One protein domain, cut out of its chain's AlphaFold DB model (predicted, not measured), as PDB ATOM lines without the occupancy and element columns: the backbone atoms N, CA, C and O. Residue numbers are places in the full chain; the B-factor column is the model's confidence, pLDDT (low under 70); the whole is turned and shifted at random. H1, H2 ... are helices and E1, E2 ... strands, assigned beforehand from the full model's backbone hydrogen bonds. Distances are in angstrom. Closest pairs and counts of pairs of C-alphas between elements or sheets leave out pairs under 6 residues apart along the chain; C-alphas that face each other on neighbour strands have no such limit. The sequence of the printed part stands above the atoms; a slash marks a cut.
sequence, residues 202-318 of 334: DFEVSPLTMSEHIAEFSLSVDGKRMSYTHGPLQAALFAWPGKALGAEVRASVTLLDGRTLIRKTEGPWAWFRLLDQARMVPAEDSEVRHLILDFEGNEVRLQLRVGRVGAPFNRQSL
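This is residues 202 to 318 of the 334 residues of the protein "Type VI secretion system (T6SS) IcmF/TssM family protein" of Pseudomonas sp. SJZ078 (UniProt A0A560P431). Two antiparallel sheets lie face to face as a sandwich, the larger of five strands strongly twisted and the smaller of four flatter. H1 packs at one end of the sandwich, over E6 of the smaller sheet, and the tail after E9 ends in H2, far from the core. The 117 printed residues hold nine named strands and two named helices, in the order E1 E2 E3 E4 E5 E6 H1 E7 E8 E9 H2; the class is mostly strand. The sheets run E4 E1 E9 E8 E7 and E3 E2 E5 E6. The whole is compact, with a radius of gyration of the C-alphas of 13.6 A and spans of 40 by 35 by 24 A.

The larger sheet joins E4 (236 to 240), E1 (202 to 210), E9 (298 to 305), E8 (288 to 295) and E7 (279 to 282), with E4 and E7 at its edges. Its C-alphas lie up to 8.7 A off their best plane. Within hydrogen-bond range are N 203 and O 238 of E1 and E4, 2.9 A; N 303 and O 206 of E9 and E1, 2.8 A; N 291 and O 302 of E8 and E9, 2.8 A; and N 281 and O 290 of E7 and E8, 2.9 A. E7, E8 and E9 form a meander, each strand the antiparallel neighbour of the one before. The smaller sheet runs E3 (224 to 228), E2 (214 to 221), E5 (248 to 255) and E6 (260 to 266), with N 219 and O 226 at 2.9 A, N 252 and O 218 at 2.8 A, and N 251 and O 263 at 2.9 A. E2 and E3 form a hairpin, as do E5 and E6. The facing parts of the sheets are 9.7 A centre to centre, their strands at 38 degrees. The closest C-alphas of E3 and E4, Met 226 and Ala 236, are 6.3 A apart; those of E6 and E8, Leu 261 and Phe 295, 6.5 A. H1 (270 to 276) is on the smaller sheet at a height of 7.9 A over the sheet, and only grazes the larger. The closest C-alphas of H1 and E6 are those of Leu 274 and Thr 265, 6.3 A apart. H2 (315 to 318) is on neither sheet; it is close to H1 but not clearly touching, with Asp 276 and Arg 315 the closest C-alphas, 7.7 A apart. Every O i to N i+4 pair of H1 is within hydrogen-bond range; H2 is too short for one.

E1 begins at C-alpha 202 (360.335, 150.087, 41.501) and is 23.9 A long. E9, 22.9 A, E8, 22.7 A, E5, 22.5 A, and E2, 20.5 A, are also long. H2 ends at C-alpha 318 (342.393, 153.170, 43.457).

The farthest C-alphas, Asp 257 and Val 309, are 41.4 A apart. The printed part has no cut, and no link is long. The mean pLDDT of the printed part is 91.5; residues 314 to 317 are under 70.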
ATOM      1  N   ASP A 202     359.228 149.147  41.617       92.38
ATOM      2  CA  ASP A 202     360.335 150.087  41.501       92.38
ATOM      3  C   ASP A 202     359.983 151.188  40.499       92.38
ATOM      4  O   ASP A 202     359.276 150.961  39.513       92.38
ATOM      5  N   PHE A 203     360.481 152.395  40.740       93.88
ATOM      6  CA  PHE A 203     360.246 153.546  39.878       93.88
ATOM      7  C   PHE A 203     361.453 154.472  39.853       93.88
ATOM      8  O   PHE A 203     362.174 154.616  40.835       93.88
ATOM      9  N   GLU A 204     361.669 155.136  38.729       95.62
ATOM     10  CA  GLU A 204     362.708 156.144  38.582       95.62
ATOM     11  C   GLU A 204     362.121 157.543  38.655       95.62
ATOM     12  O   GLU A 204     361.046 157.820  38.117       95.62
ATOM     13  N   VAL A 205     362.874 158.439  39.285       96.75
ATOM     14  CA  VAL A 205     362.597 159.869  39.319       96.75
ATOM     15  C   VAL A 205     363.795 160.606  38.748       96.75
ATOM     16  O   VAL A 205     364.923 160.386  39.184       96.75
ATOM     17  N   SER A 206     363.562 161.500  37.793       96.94
ATOM     18  CA  SER A 206     364.580 162.437  37.304       96.94
ATOM     19  C   SER A 206     364.046 163.869  37.317       96.94
ATOM     20  O   SER A 206     362.845 164.078  37.127       96.94
ATOM     21  N   PRO A 207     364.895 164.875  37.574       96.69
ATOM     22  CA  PRO A 207     364.491 166.264  37.427       96.69
ATOM     23  C   PRO A 207     364.287 166.597  35.946       96.69
ATOM     24  O   PRO A 207     365.017 166.104  35.090       96.69
ATOM     25  N   LEU A 208     363.299 167.443  35.649       95.94
ATOM     26  CA  LEU A 208     363.082 168.011  34.315       95.94
ATOM     27  C   LEU A 208     363.355 169.510  34.318       95.94
ATOM     28  O   LEU A 208     364.190 169.994  33.563       95.94
ATOM     29  N   THR A 209     362.653 170.245  35.179       96.38
ATOM     30  CA  THR A 209     362.822 171.693  35.339       96.38
ATOM     31  C   THR A 209     362.617 172.077  36.794       96.38
ATOM     32  O   THR A 209     361.859 171.430  37.517       96.38
ATOM     33  N   MET A 210     363.247 173.162  37.224       97.88
ATOM     34  CA  MET A 210     363.138 173.692  38.579       97.88
ATOM     35  C   MET A 210     363.115 175.218  38.512       97.88
ATOM     36  O   MET A 210     363.854 175.789  37.712       97.88
ATOM     37  N   SER A 211     362.270 175.865  39.321       97.88
ATOM     38  CA  SER A 211     362.262 177.330  39.458       97.88
ATOM     39  C   SER A 211     363.676 177.857  39.724       97.88
ATOM     40  O   SER A 211     364.409 177.302  40.543       97.88
ATOM     41  N   GLU A 212     364.044 178.955  39.069       96.81
ATOM     42  CA  GLU A 212     365.336 179.629  39.259       96.81
ATOM     43  C   GLU A 212     365.529 180.163  40.686       96.81
ATOM     44  O   GLU A 212     366.656 180.324  41.141       96.81
ATOM     45  N   HIS A 213     364.436 180.366  41.428       97.62
ATOM     46  CA  HIS A 213     364.457 180.789  42.830       97.62
ATOM     47  C   HIS A 213     364.813 179.653  43.802       97.62
ATOM     48  O   HIS A 213     365.018 179.906  44.992       97.62
ATOM     49  N   ILE A 214     364.874 178.407  43.324       98.44
ATOM     50  CA  ILE A 214     365.279 177.243  44.114       98.44
ATOM     51  C   ILE A 214     366.775 176.993  43.889       98.44
ATOM     52  O   ILE A 214     367.218 176.808  42.757       98.44
ATOM     53  N   ALA A 215     367.540 176.944  44.979       98.12
ATOM     54  CA  ALA A 215     368.954 176.577  44.990       98.12
ATOM     55  C   ALA A 215     369.151 175.054  44.907       98.12
ATOM     56  O   ALA A 215     370.011 174.561  44.180       98.12
ATOM     57  N   GLU A 216     368.343 174.309  45.663       98.31
ATOM     58  CA  GLU A 216     368.422 172.854  45.758       98.31
ATOM     59  C   GLU A 216     367.029 172.248  45.914       98.31
ATOM     60  O   GLU A 216     366.239 172.698  46.742       98.31
ATOM     61  N   PHE A 217     366.755 171.181  45.170       98.44
ATOM     62  CA  PHE A 217     365.658 170.256  45.428       98.44
ATOM     63  C   PHE A 217     366.201 168.945  45.994       98.44
ATOM     64  O   PHE A 217     367.235 168.454  45.549       98.44
ATOM     65  N   SER A 218     365.484 168.340  46.937       98.12
ATOM     66  CA  SER A 218     365.805 167.035  47.509       98.12
ATOM     67  C   SER A 218     364.543 166.192  47.660       98.12
ATOM     68  O   SER A 218     363.538 166.662  48.193       98.12
ATOM     69  N   LEU A 219     364.603 164.940  47.209       98.06
ATOM     70  CA  LEU A 219     363.558 163.937  47.398       98.06
ATOM     71  C   LEU A 219     364.150 162.737  48.126       98.06
ATOM     72  O   LEU A 219     365.147 162.166  47.690       98.06
ATOM     73  N   SER A 220     363.512 162.344  49.221       96.19
ATOM     74  CA  SER A 220     363.857 161.178  50.017       96.19
ATOM     75  C   SER A 220     362.663 160.237  50.112       96.19
ATOM     76  O   SER A 220     361.576 160.665  50.493       96.19
ATOM     77  N   VAL A 221     362.876 158.958  49.815       94.88
ATOM     78  CA  VAL A 221     361.888 157.878  49.942       94.88
ATOM     79  C   VAL A 221     362.548 156.763  50.743       94.88
ATOM     80  O   VAL A 221     363.537 156.186  50.292       94.88
ATOM     81  N   ASP A 222     362.039 156.507  51.949       87.31
ATOM     82  CA  ASP A 222     362.532 155.446  52.843       87.31
ATOM     83  C   ASP A 222     364.065 155.478  53.046       87.31
ATOM     84  O   ASP A 222     364.782 154.487  52.927       87.31
ATOM     85  N   GLY A 223     364.598 156.682  53.282       86.06
ATOM     86  CA  GLY A 223     366.025 156.929  53.517       86.06
ATOM     87  C   GLY A 223     366.903 157.014  52.263       86.06
ATOM     88  O   GLY A 223     367.992 157.586  52.335       86.06
ATOM     89  N   LYS A 224     366.445 156.535  51.097       93.25
ATOM     90  CA  LYS A 224     367.131 156.791  49.824       93.25
ATOM     91  C   LYS A 224     366.833 158.213  49.369       93.25
ATOM     92  O   LYS A 224     365.677 158.620  49.380       93.25
ATOM     93  N   ARG A 225     367.858 158.959  48.948       94.69
ATOM     94  CA  ARG A 225     367.739 160.372  48.566       94.69
ATOM     95  C   ARG A 225     368.292 160.639  47.171       94.69
ATOM     96  O   ARG A 225     369.313 160.072  46.794       94.69
ATOM     97  N   MET A 226     367.649 161.559  46.462       96.38
ATOM     98  CA  MET A 226     368.215 162.302  45.338       96.38
ATOM     99  C   MET A 226     368.219 163.797  45.665       96.38
ATOM    100  O   MET A 226     367.340 164.268  46.389       96.38
ATOM    101  N   SER A 227     369.172 164.540  45.111       96.88
ATOM    102  CA  SER A 227     369.162 166.000  45.135       96.88
ATOM    103  C   SER A 227     369.489 166.576  43.761       96.88
ATOM    104  O   SER A 227     370.066 165.900  42.909       96.88
ATOM    105  N   TYR A 228     369.066 167.815  43.533       97.94
ATOM    106  CA  TYR A 228     369.253 168.530  42.282       97.94
ATOM    107  C   TYR A 228     369.541 170.010  42.540       97.94
ATOM    108  O   TYR A 228     368.763 170.686  43.205       97.94
ATOM    109  N   THR A 229     370.644 170.510  41.983       97.00
ATOM    110  CA  THR A 229     371.157 171.880  42.173       97.00
ATOM    111  C   THR A 229     371.446 172.569  40.833       97.00
ATOM    112  O   THR A 229     372.508 173.155  40.640       97.00
ATOM    113  N   HIS A 230     370.534 172.443  39.858       94.88
ATOM    114  CA  HIS A 230     370.721 172.928  38.469       94.88
ATOM    115  C   HIS A 230     371.906 172.290  37.718       94.88
ATOM    116  O   HIS A 230     372.426 172.839  36.749       94.88
ATOM    117  N   GLY A 231     372.337 171.109  38.164       91.31
ATOM    118  CA  GLY A 231     373.379 170.315  37.516       91.31
ATOM    119  C   GLY A 231     372.842 169.397  36.407       91.31
ATOM    120  O   GLY A 231     371.754 169.614  35.867       91.31
ATOM    121  N   PRO A 232     373.584 168.328  36.071       91.75
ATOM    122  CA  PRO A 232     373.102 167.283  35.174       91.75
ATOM    123  C   PRO A 232     371.806 166.640  35.686       91.75
ATOM    124  O   PRO A 232     371.665 166.366  36.880       91.75
ATOM    125  N   LEU A 233     370.872 166.354  34.777       91.25
ATOM    126  CA  LEU A 233     369.614 165.682  35.101       91.25
ATOM    127  C   LEU A 233     369.868 164.179  35.299       91.25
ATOM    128  O   LEU A 233     369.875 163.409  34.342       91.25
ATOM    129  N   GLN A 234     370.131 163.764  36.537       92.88
ATOM    130  CA  GLN A 234     370.359 162.358  36.882       92.88
ATOM    131  C   GLN A 234     369.081 161.698  37.402       92.88
ATOM    132  O   GLN A 234     368.372 162.261  38.239       92.88
ATOM    133  N   ALA A 235     368.808 160.487  36.920       95.69
ATOM    134  CA  ALA A 235     367.727 159.658  37.429       95.69
ATOM    135  C   ALA A 235     368.148 158.926  38.711       95.69
ATOM    136  O   ALA A 235     369.278 158.453  38.834       95.69
ATOM    137  N   ALA A 236     367.212 158.788  39.644       96.19
ATOM    138  CA  ALA A 236     367.350 157.978  40.840       96.19
ATOM    139  C   ALA A 236     366.229 156.936  40.903       96.19
ATOM    140  O   ALA A 236     365.057 157.255  40.721       96.19
ATOM    141  N   LEU A 237     366.602 155.687  41.176       95.44
ATOM    142  CA  LEU A 237     365.669 154.572  41.347       95.44
ATOM    143  C   LEU A 237     365.131 154.543  42.783       95.44
ATOM    144  O   LEU A 237     365.909 154.660  43.723       95.44
ATOM    145  N   PHE A 238     363.848 154.303  42.979       95.00
ATOM    146  CA  PHE A 238     363.190 154.140  44.272       95.00
ATOM    147  C   PHE A 238     362.266 152.922  44.231       95.00
ATOM    148  O   PHE A 238     362.025 152.366  43.164       95.00
ATOM    149  N   ALA A 239     361.767 152.518  45.395       92.69
ATOM    150  CA  ALA A 239     360.851 151.397  45.541       92.69
ATOM    151  C   ALA A 239     359.683 151.791  46.447       92.69
ATOM    152  O   ALA A 239     359.852 152.562  47.397       92.69
ATOM    153  N   TRP A 240     358.507 151.246  46.156       93.12
ATOM    154  CA  TRP A 240     357.351 151.269  47.042       93.12
ATOM    155  C   TRP A 240     356.807 149.838  47.193       93.12
ATOM    156  O   TRP A 240     356.777 149.117  46.198       93.12
ATOM    157  N   PRO A 241     356.339 149.422  48.384       92.69
ATOM    158  CA  PRO A 241     356.361 150.157  49.647       92.69
ATOM    159  C   PRO A 241     357.774 150.298  50.228       92.69
ATOM    160  O   PRO A 241     358.696 149.578  49.855       92.69
ATOM    161  N   GLY A 242     357.943 151.256  51.143       86.38
ATOM    162  CA  GLY A 242     359.169 151.347  51.937       86.38
ATOM    163  C   GLY A 242     359.319 150.137  52.867       86.38
ATOM    164  O   GLY A 242     358.341 149.474  53.210       86.38
ATOM    165  N   LYS A 243     360.548 149.853  53.295       81.50
ATOM    166  CA  LYS A 243     360.886 148.727  54.177       81.50
ATOM    167  C   LYS A 243     360.370 148.927  55.602       81.50
ATOM    168  O   LYS A 243     360.098 147.950  56.295       81.50
ATOM    169  N   ALA A 244     360.265 150.174  56.057       79.19
ATOM    170  CA  ALA A 244     359.742 150.505  57.377       79.19
ATOM    171  C   ALA A 244     358.213 150.680  57.359       79.19
ATOM    172  O   ALA A 244     357.658 151.314  56.466       79.19
ATOM    173  N   LEU A 245     357.522 150.213  58.407       71.00
ATOM    174  CA  LEU A 245     356.065 150.400  58.562       71.00
ATOM    175  C   LEU A 245     355.652 151.884  58.597       71.00
ATOM    176  O   LEU A 245     354.570 152.248  58.140       71.00
ATOM    177  N   GLY A 246     356.529 152.740  59.126       77.44
ATOM    178  CA  GLY A 246     356.389 154.196  59.136       77.44
ATOM    179  C   GLY A 246     357.190 154.882  58.033       77.44
ATOM    180  O   GLY A 246     357.697 155.972  58.277       77.44
ATOM    181  N   ALA A 247     357.370 154.235  56.873       85.00
ATOM    182  CA  ALA A 247     358.148 154.786  55.766       85.00
ATOM    183  C   ALA A 247     357.771 156.249  55.496       85.00
ATOM    184  O   ALA A 247     356.595 156.608  55.377       85.00
ATOM    185  N   GLU A 248     358.794 157.094  55.425       93.50
ATOM    186  CA  GLU A 248     358.658 158.521  55.174       93.50
ATOM    187  C   GLU A 248     358.996 158.814  53.713       93.50
ATOM    188  O   GLU A 248     359.991 158.325  53.164       93.50
ATOM    189  N   VAL A 249     358.183 159.674  53.107       96.06
ATOM    190  CA  VAL A 249     358.506 160.349  51.855       96.06
ATOM    191  C   VAL A 249     358.587 161.844  52.129       96.06
ATOM    192  O   VAL A 249     357.653 162.436  52.675       96.06
ATOM    193  N   ARG A 250     359.713 162.453  51.755       97.12
ATOM    194  CA  ARG A 250     360.007 163.867  51.988       97.12
ATOM    195  C   ARG A 250     360.552 164.514  50.726       97.12
ATOM    196  O   ARG A 250     361.595 164.105  50.229       97.12
ATOM    197  N   ALA A 251     359.877 165.557  50.261       98.19
ATOM    198  CA  ALA A 251     360.352 166.451  49.216       98.19
ATOM    199  C   ALA A 251     360.634 167.826  49.834       98.19
ATOM    200  O   ALA A 251     359.803 168.355  50.571       98.19
ATOM    201  N   SER A 252     361.791 168.416  49.564       98.06
ATOM    202  CA  SER A 252     362.140 169.739  50.079       98.06
ATOM    203  C   SER A 252     362.874 170.576  49.051       98.06
ATOM    204  O   SER A 252     363.642 170.041  48.253       98.06
ATOM    205  N   VAL A 253     362.678 171.887  49.129       98.56
ATOM    206  CA  VAL A 253     363.432 172.874  48.359       98.56
ATOM    207  C   VAL A 253     364.124 173.845  49.300       98.56
ATOM    208  O   VAL A 253     363.524 174.290  50.279       98.56
ATOM    209  N   THR A 254     365.368 174.183  48.992       98.56
ATOM    210  CA  THR A 254     366.088 175.308  49.588       98.56
ATOM    211  C   THR A 254     366.041 176.450  48.586       98.56
ATOM    212  O   THR A 254     366.511 176.297  47.459       98.56
ATOM    213  N   LEU A 255     365.443 177.575  48.961       98.19
ATOM    214  CA  LEU A 255     365.356 178.766  48.122       98.19
ATOM    215  C   LEU A 255     366.677 179.545  48.145       98.19
ATOM    216  O   LEU A 255     367.458 179.442  49.092       98.19
ATOM    217  N   LEU A 256     366.910 180.370  47.122       97.19
ATOM    218  CA  LEU A 256     368.074 181.266  47.052       97.19
ATOM    219  C   LEU A 256     368.138 182.268  48.223       97.19
ATOM    220  O   LEU A 256     369.218 182.743  48.562       97.19
ATOM    221  N   ASP A 257     367.000 182.571  48.858       95.62
ATOM    222  CA  ASP A 257     366.906 183.429  50.050       95.62
ATOM    223  C   ASP A 257     367.232 182.699  51.374       95.62
ATOM    224  O   ASP A 257     367.196 183.304  52.446       95.62
ATOM    225  N   GLY A 258     367.552 181.402  51.308       94.69
ATOM    226  CA  GLY A 258     367.909 180.559  52.449       94.69
ATOM    227  C   GLY A 258     366.733 179.863  53.139       94.69
ATOM    228  O   GLY A 258     366.964 179.015  54.006       94.69
ATOM    229  N   ARG A 259     365.474 180.151  52.778       97.50
ATOM    230  CA  ARG A 259     364.317 179.423  53.326       97.50
ATOM    231  C   ARG A 259     364.286 177.985  52.813       97.50
ATOM    232  O   ARG A 259     364.617 177.710  51.664       97.50
ATOM    233  N   THR A 260     363.839 177.058  53.658       98.00
ATOM    234  CA  THR A 260     363.600 175.661  53.271       98.00
ATOM    235  C   THR A 260     362.115 175.345  53.369       98.00
ATOM    236  O   THR A 260     361.528 175.456  54.445       98.00
ATOM    237  N   LEU A 261     361.513 174.919  52.261       98.25
ATOM    238  CA  LEU A 261     360.117 174.486  52.201       98.25
ATOM    239  C   LEU A 261     360.071 172.961  52.083       98.25
ATOM    240  O   LEU A 261     360.862 172.365  51.352       98.25
ATOM    241  N   ILE A 262     359.178 172.311  52.833       97.50
ATOM    242  CA  ILE A 262     359.149 170.848  52.974       97.50
ATOM    243  C   ILE A 262     357.724 170.334  52.784       97.50
ATOM    244  O   ILE A 262     356.786 170.823  53.408       97.50
ATOM    245  N   ARG A 263     357.589 169.277  51.986       97.12
ATOM    246  CA  ARG A 263     356.414 168.410  51.906       97.12
ATOM    247  C   ARG A 263     356.802 167.036  52.429       97.12
ATOM    248  O   ARG A 263     357.797 166.458  51.991       97.12
ATOM    249  N   LYS A 264     356.039 166.525  53.390       96.00
ATOM    250  CA  LYS A 264     356.324 165.255  54.057       96.00
ATOM    251  C   LYS A 264     355.046 164.442  54.218       96.00
ATOM    252  O   LYS A 264     353.990 164.985  54.532       96.00
ATOM    253  N   THR A 265     355.171 163.139  54.019       95.31
ATOM    254  CA  THR A 265     354.100 162.148  54.145       95.31
ATOM    255  C   THR A 265     354.648 160.872  54.761       95.31
ATOM    256  O   THR A 265     355.814 160.539  54.545       95.31
ATOM    257  N   GLU A 266     353.812 160.147  55.497       93.69
ATOM    258  CA  GLU A 266     354.225 158.975  56.272       93.69
ATOM    259  C   GLU A 266     353.252 157.800  56.124       93.69
ATOM    260  O   GLU A 266     352.062 157.967  55.826       93.69
ATOM    261  N   GLY A 267     353.776 156.608  56.397       93.25
ATOM    262  CA  GLY A 267     353.035 155.355  56.443       93.25
ATOM    263  C   GLY A 267     353.137 154.544  55.150       93.25
ATOM    264  O   GLY A 267     353.841 154.933  54.213       93.25
ATOM    265  N   PRO A 268     352.420 153.410  55.072       92.75
ATOM    266  CA  PRO A 268     352.561 152.456  53.975       92.75
ATOM    267  C   PRO A 268     352.276 153.070  52.602       92.75
ATOM    268  O   PRO A 268     352.852 152.639  51.609       92.75
ATOM    269  N   TRP A 269     351.445 154.113  52.537       93.62
ATOM    270  CA  TRP A 269     351.086 154.785  51.291       93.62
ATOM    271  C   TRP A 269     351.644 156.210  51.173       93.62
ATOM    272  O   TRP A 269     351.103 157.023  50.420       93.62
ATOM    273  N   ALA A 270     352.727 156.527  51.895       93.69
ATOM    274  CA  ALA A 270     353.361 157.848  51.890       93.69
ATOM    275  C   ALA A 270     353.653 158.362  50.470       93.69
ATOM    276  O   ALA A 270     353.318 159.497  50.147       93.69
ATOM    277  N   TRP A 271     354.197 157.508  49.597       93.25
ATOM    278  CA  TRP A 271     354.470 157.861  48.200       93.25
ATOM    279  C   TRP A 271     353.225 158.382  47.477       93.25
ATOM    280  O   TRP A 271     353.244 159.475  46.919       93.25
ATOM    281  N   PHE A 272     352.113 157.653  47.563       92.81
ATOM    282  CA  PHE A 272     350.857 158.062  46.943       92.81
ATOM    283  C   PHE A 272     350.321 159.365  47.545       92.81
ATOM    284  O   PHE A 272     349.822 160.208  46.812       92.81
ATOM    285  N   ARG A 273     350.469 159.574  48.861       93.00
ATOM    286  CA  ARG A 273     350.061 160.842  49.484       93.00
ATOM    287  C   ARG A 273     350.888 162.026  48.990       93.00
ATOM    288  O   ARG A 273     350.360 163.131  48.926       93.00
ATOM    289  N   LEU A 274     352.166 161.822  48.659       93.81
ATOM    290  CA  LEU A 274     352.971 162.862  48.019       93.81
ATOM    291  C   LEU A 274     352.450 163.142  46.601       93.81
ATOM    292  O   LEU A 274     352.321 164.306  46.232       93.81
ATOM    293  N   LEU A 275     352.118 162.098  45.832       92.56
ATOM    294  CA  LEU A 275     351.533 162.255  44.494       92.56
ATOM    295  C   LEU A 275     350.209 163.031  44.533       92.56
ATOM    296  O   LEU A 275     349.979 163.873  43.671       92.56
ATOM    297  N   ASP A 276     349.383 162.815  45.556       91.19
ATOM    298  CA  ASP A 276     348.122 163.539  45.761       91.19
ATOM    299  C   ASP A 276     348.311 165.038  46.050       91.19
ATOM    300  O   ASP A 276     347.405 165.835  45.814       91.19
ATOM    301  N   GLN A 277     349.484 165.440  46.547       92.69
ATOM    302  CA  GLN A 277     349.840 166.848  46.762       92.69
ATOM    303  C   GLN A 277     350.423 167.514  45.513       92.69
ATOM    304  O   GLN A 277     350.771 168.697  45.549       92.69
ATOM    305  N   ALA A 278     350.574 166.759  44.431       93.38
ATOM    306  CA  ALA A 278     351.239 167.186  43.222       93.38
ATOM    307  C   ALA A 278     350.283 167.178  42.033       93.38
ATOM    308  O   ALA A 278     349.251 166.507  42.008       93.38
ATOM    309  N   ARG A 279     350.660 167.914  40.991       93.25
ATOM    310  CA  ARG A 279     349.937 167.895  39.725       93.25
ATOM    311  C   ARG A 279     350.588 166.881  38.792       93.25
ATOM    312  O   ARG A 279     351.729 167.061  38.370       93.25
ATOM    313  N   MET A 280     349.846 165.824  38.476       91.00
ATOM    314  CA  MET A 280     350.262 164.769  37.554       91.00
ATOM    315  C   MET A 280     349.848 165.108  36.122       91.00
ATOM    316  O   MET A 280     348.675 165.363  35.854       91.00
ATOM    317  N   VAL A 281     350.807 165.088  35.198       91.31
ATOM    318  CA  VAL A 281     350.591 165.368  33.773       91.31
ATOM    319  C   VAL A 281     351.027 164.147  32.952       91.31
ATOM    320  O   VAL A 281     352.102 163.595  33.216       91.31
ATOM    321  N   PRO A 282     350.213 163.676  31.987       87.88
ATOM    322  CA  PRO A 282     350.619 162.596  31.092       87.88
ATOM    323  C   PRO A 282     351.812 163.016  30.224       87.88
ATOM    324  O   PRO A 282     351.925 164.179  29.836       87.88
ATOM    325  N   ALA A 283     352.690 162.062  29.922       88.12
ATOM    326  CA  ALA A 283     353.725 162.197  28.901       88.12
ATOM    327  C   ALA A 283     353.300 161.448  27.624       88.12
ATOM    328  O   ALA A 283     352.290 160.741  27.631       88.12
ATOM    329  N   GLU A 284     354.057 161.606  26.534       87.12
ATOM    330  CA  GLU A 284     353.834 160.837  25.297       87.12
ATOM    331  C   GLU A 284     354.064 159.335  25.517       87.12
ATOM    332  O   GLU A 284     353.310 158.507  25.011       87.12
ATOM    333  N   ASP A 285     355.071 158.988  26.322       86.56
ATOM    334  CA  ASP A 285     355.324 157.618  26.753       86.56
ATOM    335  C   ASP A 285     354.351 157.213  27.873       86.56
ATOM    336  O   ASP A 285     354.252 157.851  28.926       86.56
ATOM    337  N   SER A 286     353.640 156.107  27.652       81.62
ATOM    338  CA  SER A 286     352.674 155.543  28.593       81.62
ATOM    339  C   SER A 286     353.284 155.105  29.932       81.62
ATOM    340  O   SER A 286     352.561 155.098  30.935       81.62
ATOM    341  N   GLU A 287     354.587 154.810  29.969       86.19
ATOM    342  CA  GLU A 287     355.354 154.446  31.170       86.19
ATOM    343  C   GLU A 287     355.864 155.664  31.949       86.19
ATOM    344  O   GLU A 287     356.407 155.526  33.050       86.19
ATOM    345  N   VAL A 288     355.677 156.865  31.395       90.00
ATOM    346  CA  VAL A 288     356.200 158.113  31.941       90.00
ATOM    347  C   VAL A 288     355.072 159.040  32.384       90.00
ATOM    348  O   VAL A 288     354.029 159.178  31.740       90.00
ATOM    349  N   ARG A 289     355.271 159.722  33.510       91.25
ATOM    350  CA  ARG A 289     354.414 160.819  33.972       91.25
ATOM    351  C   ARG A 289     355.260 161.982  34.446       91.25
ATOM    352  O   ARG A 289     356.332 161.785  35.007       91.25
ATOM    353  N   HIS A 290     354.757 163.197  34.271       94.00
ATOM    354  CA  HIS A 290     355.378 164.376  34.857       94.00
ATOM    355  C   HIS A 290     354.687 164.725  36.171       94.00
ATOM    356  O   HIS A 290     353.469 164.908  36.214       94.00
ATOM    357  N   LEU A 291     355.480 164.822  37.231       95.00
ATOM    358  CA  LEU A 291     355.063 165.220  38.565       95.00
ATOM    359  C   LEU A 291     355.476 166.673  38.782       95.00
ATOM    360  O   LEU A 291     356.659 166.994  38.696       95.00
ATOM    361  N   ILE A 292     354.515 167.549  39.060       97.19
ATOM    362  CA  ILE A 292     354.788 168.956  39.359       97.19
ATOM    363  C   ILE A 292     354.481 169.210  40.830       97.19
ATOM    364  O   ILE A 292     353.324 169.143  41.253       97.19
ATOM    365  N   LEU A 293     355.534 169.486  41.596       97.62
ATOM    366  CA  LEU A 293     355.465 169.876  42.998       97.62
ATOM    367  C   LEU A 293     355.593 171.393  43.092       97.62
ATOM    368  O   LEU A 293     356.603 171.953  42.674       97.62
ATOM    369  N   ASP A 294     354.582 172.042  43.657       97.62
ATOM    370  CA  ASP A 294     354.617 173.474  43.947       97.62
ATOM    371  C   ASP A 294     355.134 173.725  45.370       97.62
ATOM    372  O   ASP A 294     354.720 173.049  46.316       97.62
ATOM    373  N   PHE A 295     356.016 174.703  45.541       97.69
ATOM    374  CA  PHE A 295     356.485 175.179  46.839       97.69
ATOM    375  C   PHE A 295     356.292 176.696  46.925       97.69
ATOM    376  O   PHE A 295     357.194 177.469  46.602       97.69
ATOM    377  N   GLU A 296     355.093 177.113  47.342       95.94
ATOM    378  CA  GLU A 296     354.706 178.528  47.458       95.94
ATOM    379  C   GLU A 296     354.886 179.292  46.131       95.94
ATOM    380  O   GLU A 296     355.439 180.389  46.100       95.94
ATOM    381  N   GLY A 297     354.464 178.691  45.011       95.75
ATOM    382  CA  GLY A 297     354.633 179.253  43.665       95.75
ATOM    383  C   GLY A 297     355.950 178.883  42.974       95.75
ATOM    384  O   GLY A 297     356.145 179.226  41.807       95.75
ATOM    385  N   ASN A 298     356.861 178.183  43.659       97.50
ATOM    386  CA  ASN A 298     358.102 177.681  43.071       97.50
ATOM    387  C   ASN A 298     357.943 176.219  42.658       97.50
ATOM    388  O   ASN A 298     357.940 175.321  43.501       97.50
ATOM    389  N   GLU A 299     357.824 175.974  41.356       97.81
ATOM    390  CA  GLU A 299     357.606 174.623  40.842       97.81
ATOM    391  C   GLU A 299     358.913 173.831  40.667       97.81
ATOM    392  O   GLU A 299     359.922 174.327  40.154       97.81
ATOM    393  N   VAL A 300     358.854 172.548  41.023       98.19
ATOM    394  CA  VAL A 300     359.796 171.507  40.604       98.19
ATOM    395  C   VAL A 300     359.029 170.516  39.737       98.19
ATOM    396  O   VAL A 300     358.056 169.908  40.186       98.19
ATOM    397  N   ARG A 301     359.467 170.338  38.490       97.69
ATOM    398  CA  ARG A 301     358.933 169.332  37.575       97.69
ATOM    399  C   ARG A 301     359.885 168.149  37.519       97.69
ATOM    400  O   ARG A 301     361.065 168.301  37.208       97.69
ATOM    401  N   LEU A 302     359.341 166.973  37.783       97.38
ATOM    402  CA  LEU A 302     360.046 165.702  37.782       97.38
ATOM    403  C   LEU A 302     359.426 164.779  36.736       97.38
ATOM    404  O   LEU A 302     358.222 164.832  36.484       97.38
ATOM    405  N   GLN A 303     360.240 163.908  36.163       95.56
ATOM    406  CA  GLN A 303     359.796 162.773  35.377       95.56
ATOM    407  C   GLN A 303     359.760 161.537  36.271       95.56
ATOM    408  O   GLN A 303     360.759 161.203  36.907       95.56
ATOM    409  N   LEU A 304     358.619 160.859  36.292       94.31
ATOM    410  CA  LEU A 304     358.418 159.558  36.914       94.31
ATOM    411  C   LEU A 304     358.363 158.503  35.816       94.31
ATOM    412  O   LEU A 304     357.584 158.656  34.877       94.31
ATOM    413  N   ARG A 305     359.145 157.434  35.949       92.31
ATOM    414  CA  ARG A 305     359.131 156.288  35.032       92.31
ATOM    415  C   ARG A 305     358.967 154.998  35.820       92.31
ATOM    416  O   ARG A 305     359.688 154.773  36.787       92.31
ATOM    417  N   VAL A 306     358.046 154.140  35.402       87.44
ATOM    418  CA  VAL A 306     357.907 152.772  35.927       87.44
ATOM    419  C   VAL A 306     358.009 151.846  34.730       87.44
ATOM    420  O   VAL A 306     357.263 152.028  33.777       87.44
ATOM    421  N   GLY A 307     358.918 150.870  34.770       79.69
ATOM    422  CA  GLY A 307     359.207 149.969  33.643       79.69
ATOM    423  C   GLY A 307     358.133 148.908  33.392       79.69
ATOM    424  O   GLY A 307     358.450 147.724  33.305       79.69
ATOM    425  N   ARG A 308     356.861 149.311  33.400       78.38
ATOM    426  CA  ARG A 308     355.698 148.471  33.105       78.38
ATOM    427  C   ARG A 308     354.495 149.334  32.745       78.38
ATOM    428  O   ARG A 308     354.117 150.258  33.472       78.38
ATOM    429  N   VAL A 309     353.817 148.936  31.675       74.38
ATOM    430  CA  VAL A 309     352.505 149.462  31.290       74.38
ATOM    431  C   VAL A 309     351.496 149.225  32.424       74.38
ATOM    432  O   VAL A 309     351.511 148.192  33.092       74.38
ATOM    433  N   GLY A 310     350.629 150.209  32.681       72.81
ATOM    434  CA  GLY A 310     349.582 150.092  33.705       72.81
ATOM    435  C   GLY A 310     350.069 150.225  35.152       72.81
ATOM    436  O   GLY A 310     349.337 149.877  36.074       72.81
ATOM    437  N   ALA A 311     351.290 150.718  35.381       75.44
ATOM    438  CA  ALA A 311     351.738 151.081  36.723       75.44
ATOM    439  C   ALA A 311     350.785 152.100  37.391       75.44
ATOM    440  O   ALA A 311     350.192 152.940  36.700       75.44
ATOM    441  N   PRO A 312     350.640 152.066  38.727       74.31
ATOM    442  CA  PRO A 312     349.604 152.797  39.446       74.31
ATOM    443  C   PRO A 312     349.998 154.265  39.652       74.31
ATOM    444  O   PRO A 312     350.137 154.756  40.765       74.31
ATOM    445  N   PHE A 313     350.184 155.001  38.559       70.25
ATOM    446  CA  PHE A 313     350.494 156.428  38.598       70.25
ATOM    447  C   PHE A 313     349.289 157.303  38.936       70.25
ATOM    448  O   PHE A 313     349.451 158.492  39.207       70.25
ATOM    449  N   ASN A 314     348.075 156.756  38.825       64.56
ATOM    450  CA  ASN A 314     346.847 157.504  39.028       64.56
ATOM    451  C   ASN A 314     346.091 157.002  40.257       64.56
ATOM    452  O   ASN A 314     345.855 155.814  40.449       64.56
ATOM    453  N   ARG A 315     345.629 157.943  41.079       66.31
ATOM    454  CA  ARG A 315     344.713 157.618  42.172       66.31
ATOM    455  C   ARG A 315     343.310 157.261  41.685       66.31
ATOM    456  O   ARG A 315     342.527 156.674  42.421       66.31
ATOM    457  N   GLN A 316     342.978 157.632  40.447       66.94
ATOM    458  CA  GLN A 316     341.657 157.392  39.866       66.94
ATOM    459  C   GLN A 316     341.320 155.903  39.755       66.94
ATOM    460  O   GLN A 316     340.144 155.569  39.817       66.94
ATOM    461  N   SER A 317     342.310 155.021  39.598       66.94
ATOM    462  CA  SER A 317     342.085 153.571  39.623       66.94
ATOM    463  C   SER A 317     341.801 153.063  41.043       66.94
ATOM    464  O   SER A 317     340.827 152.345  41.243       66.94
ATOM    465  N   LEU A 318     342.571 153.517  42.039       73.88
ATOM    466  CA  LEU A 318     342.393 153.170  43.457       73.88
ATOM    467  C   LEU A 318     341.052 153.649  44.029       73.88
ATOM    468  O   LEU A 318     340.348 152.884  44.671       73.88
TER     469      LEU A 318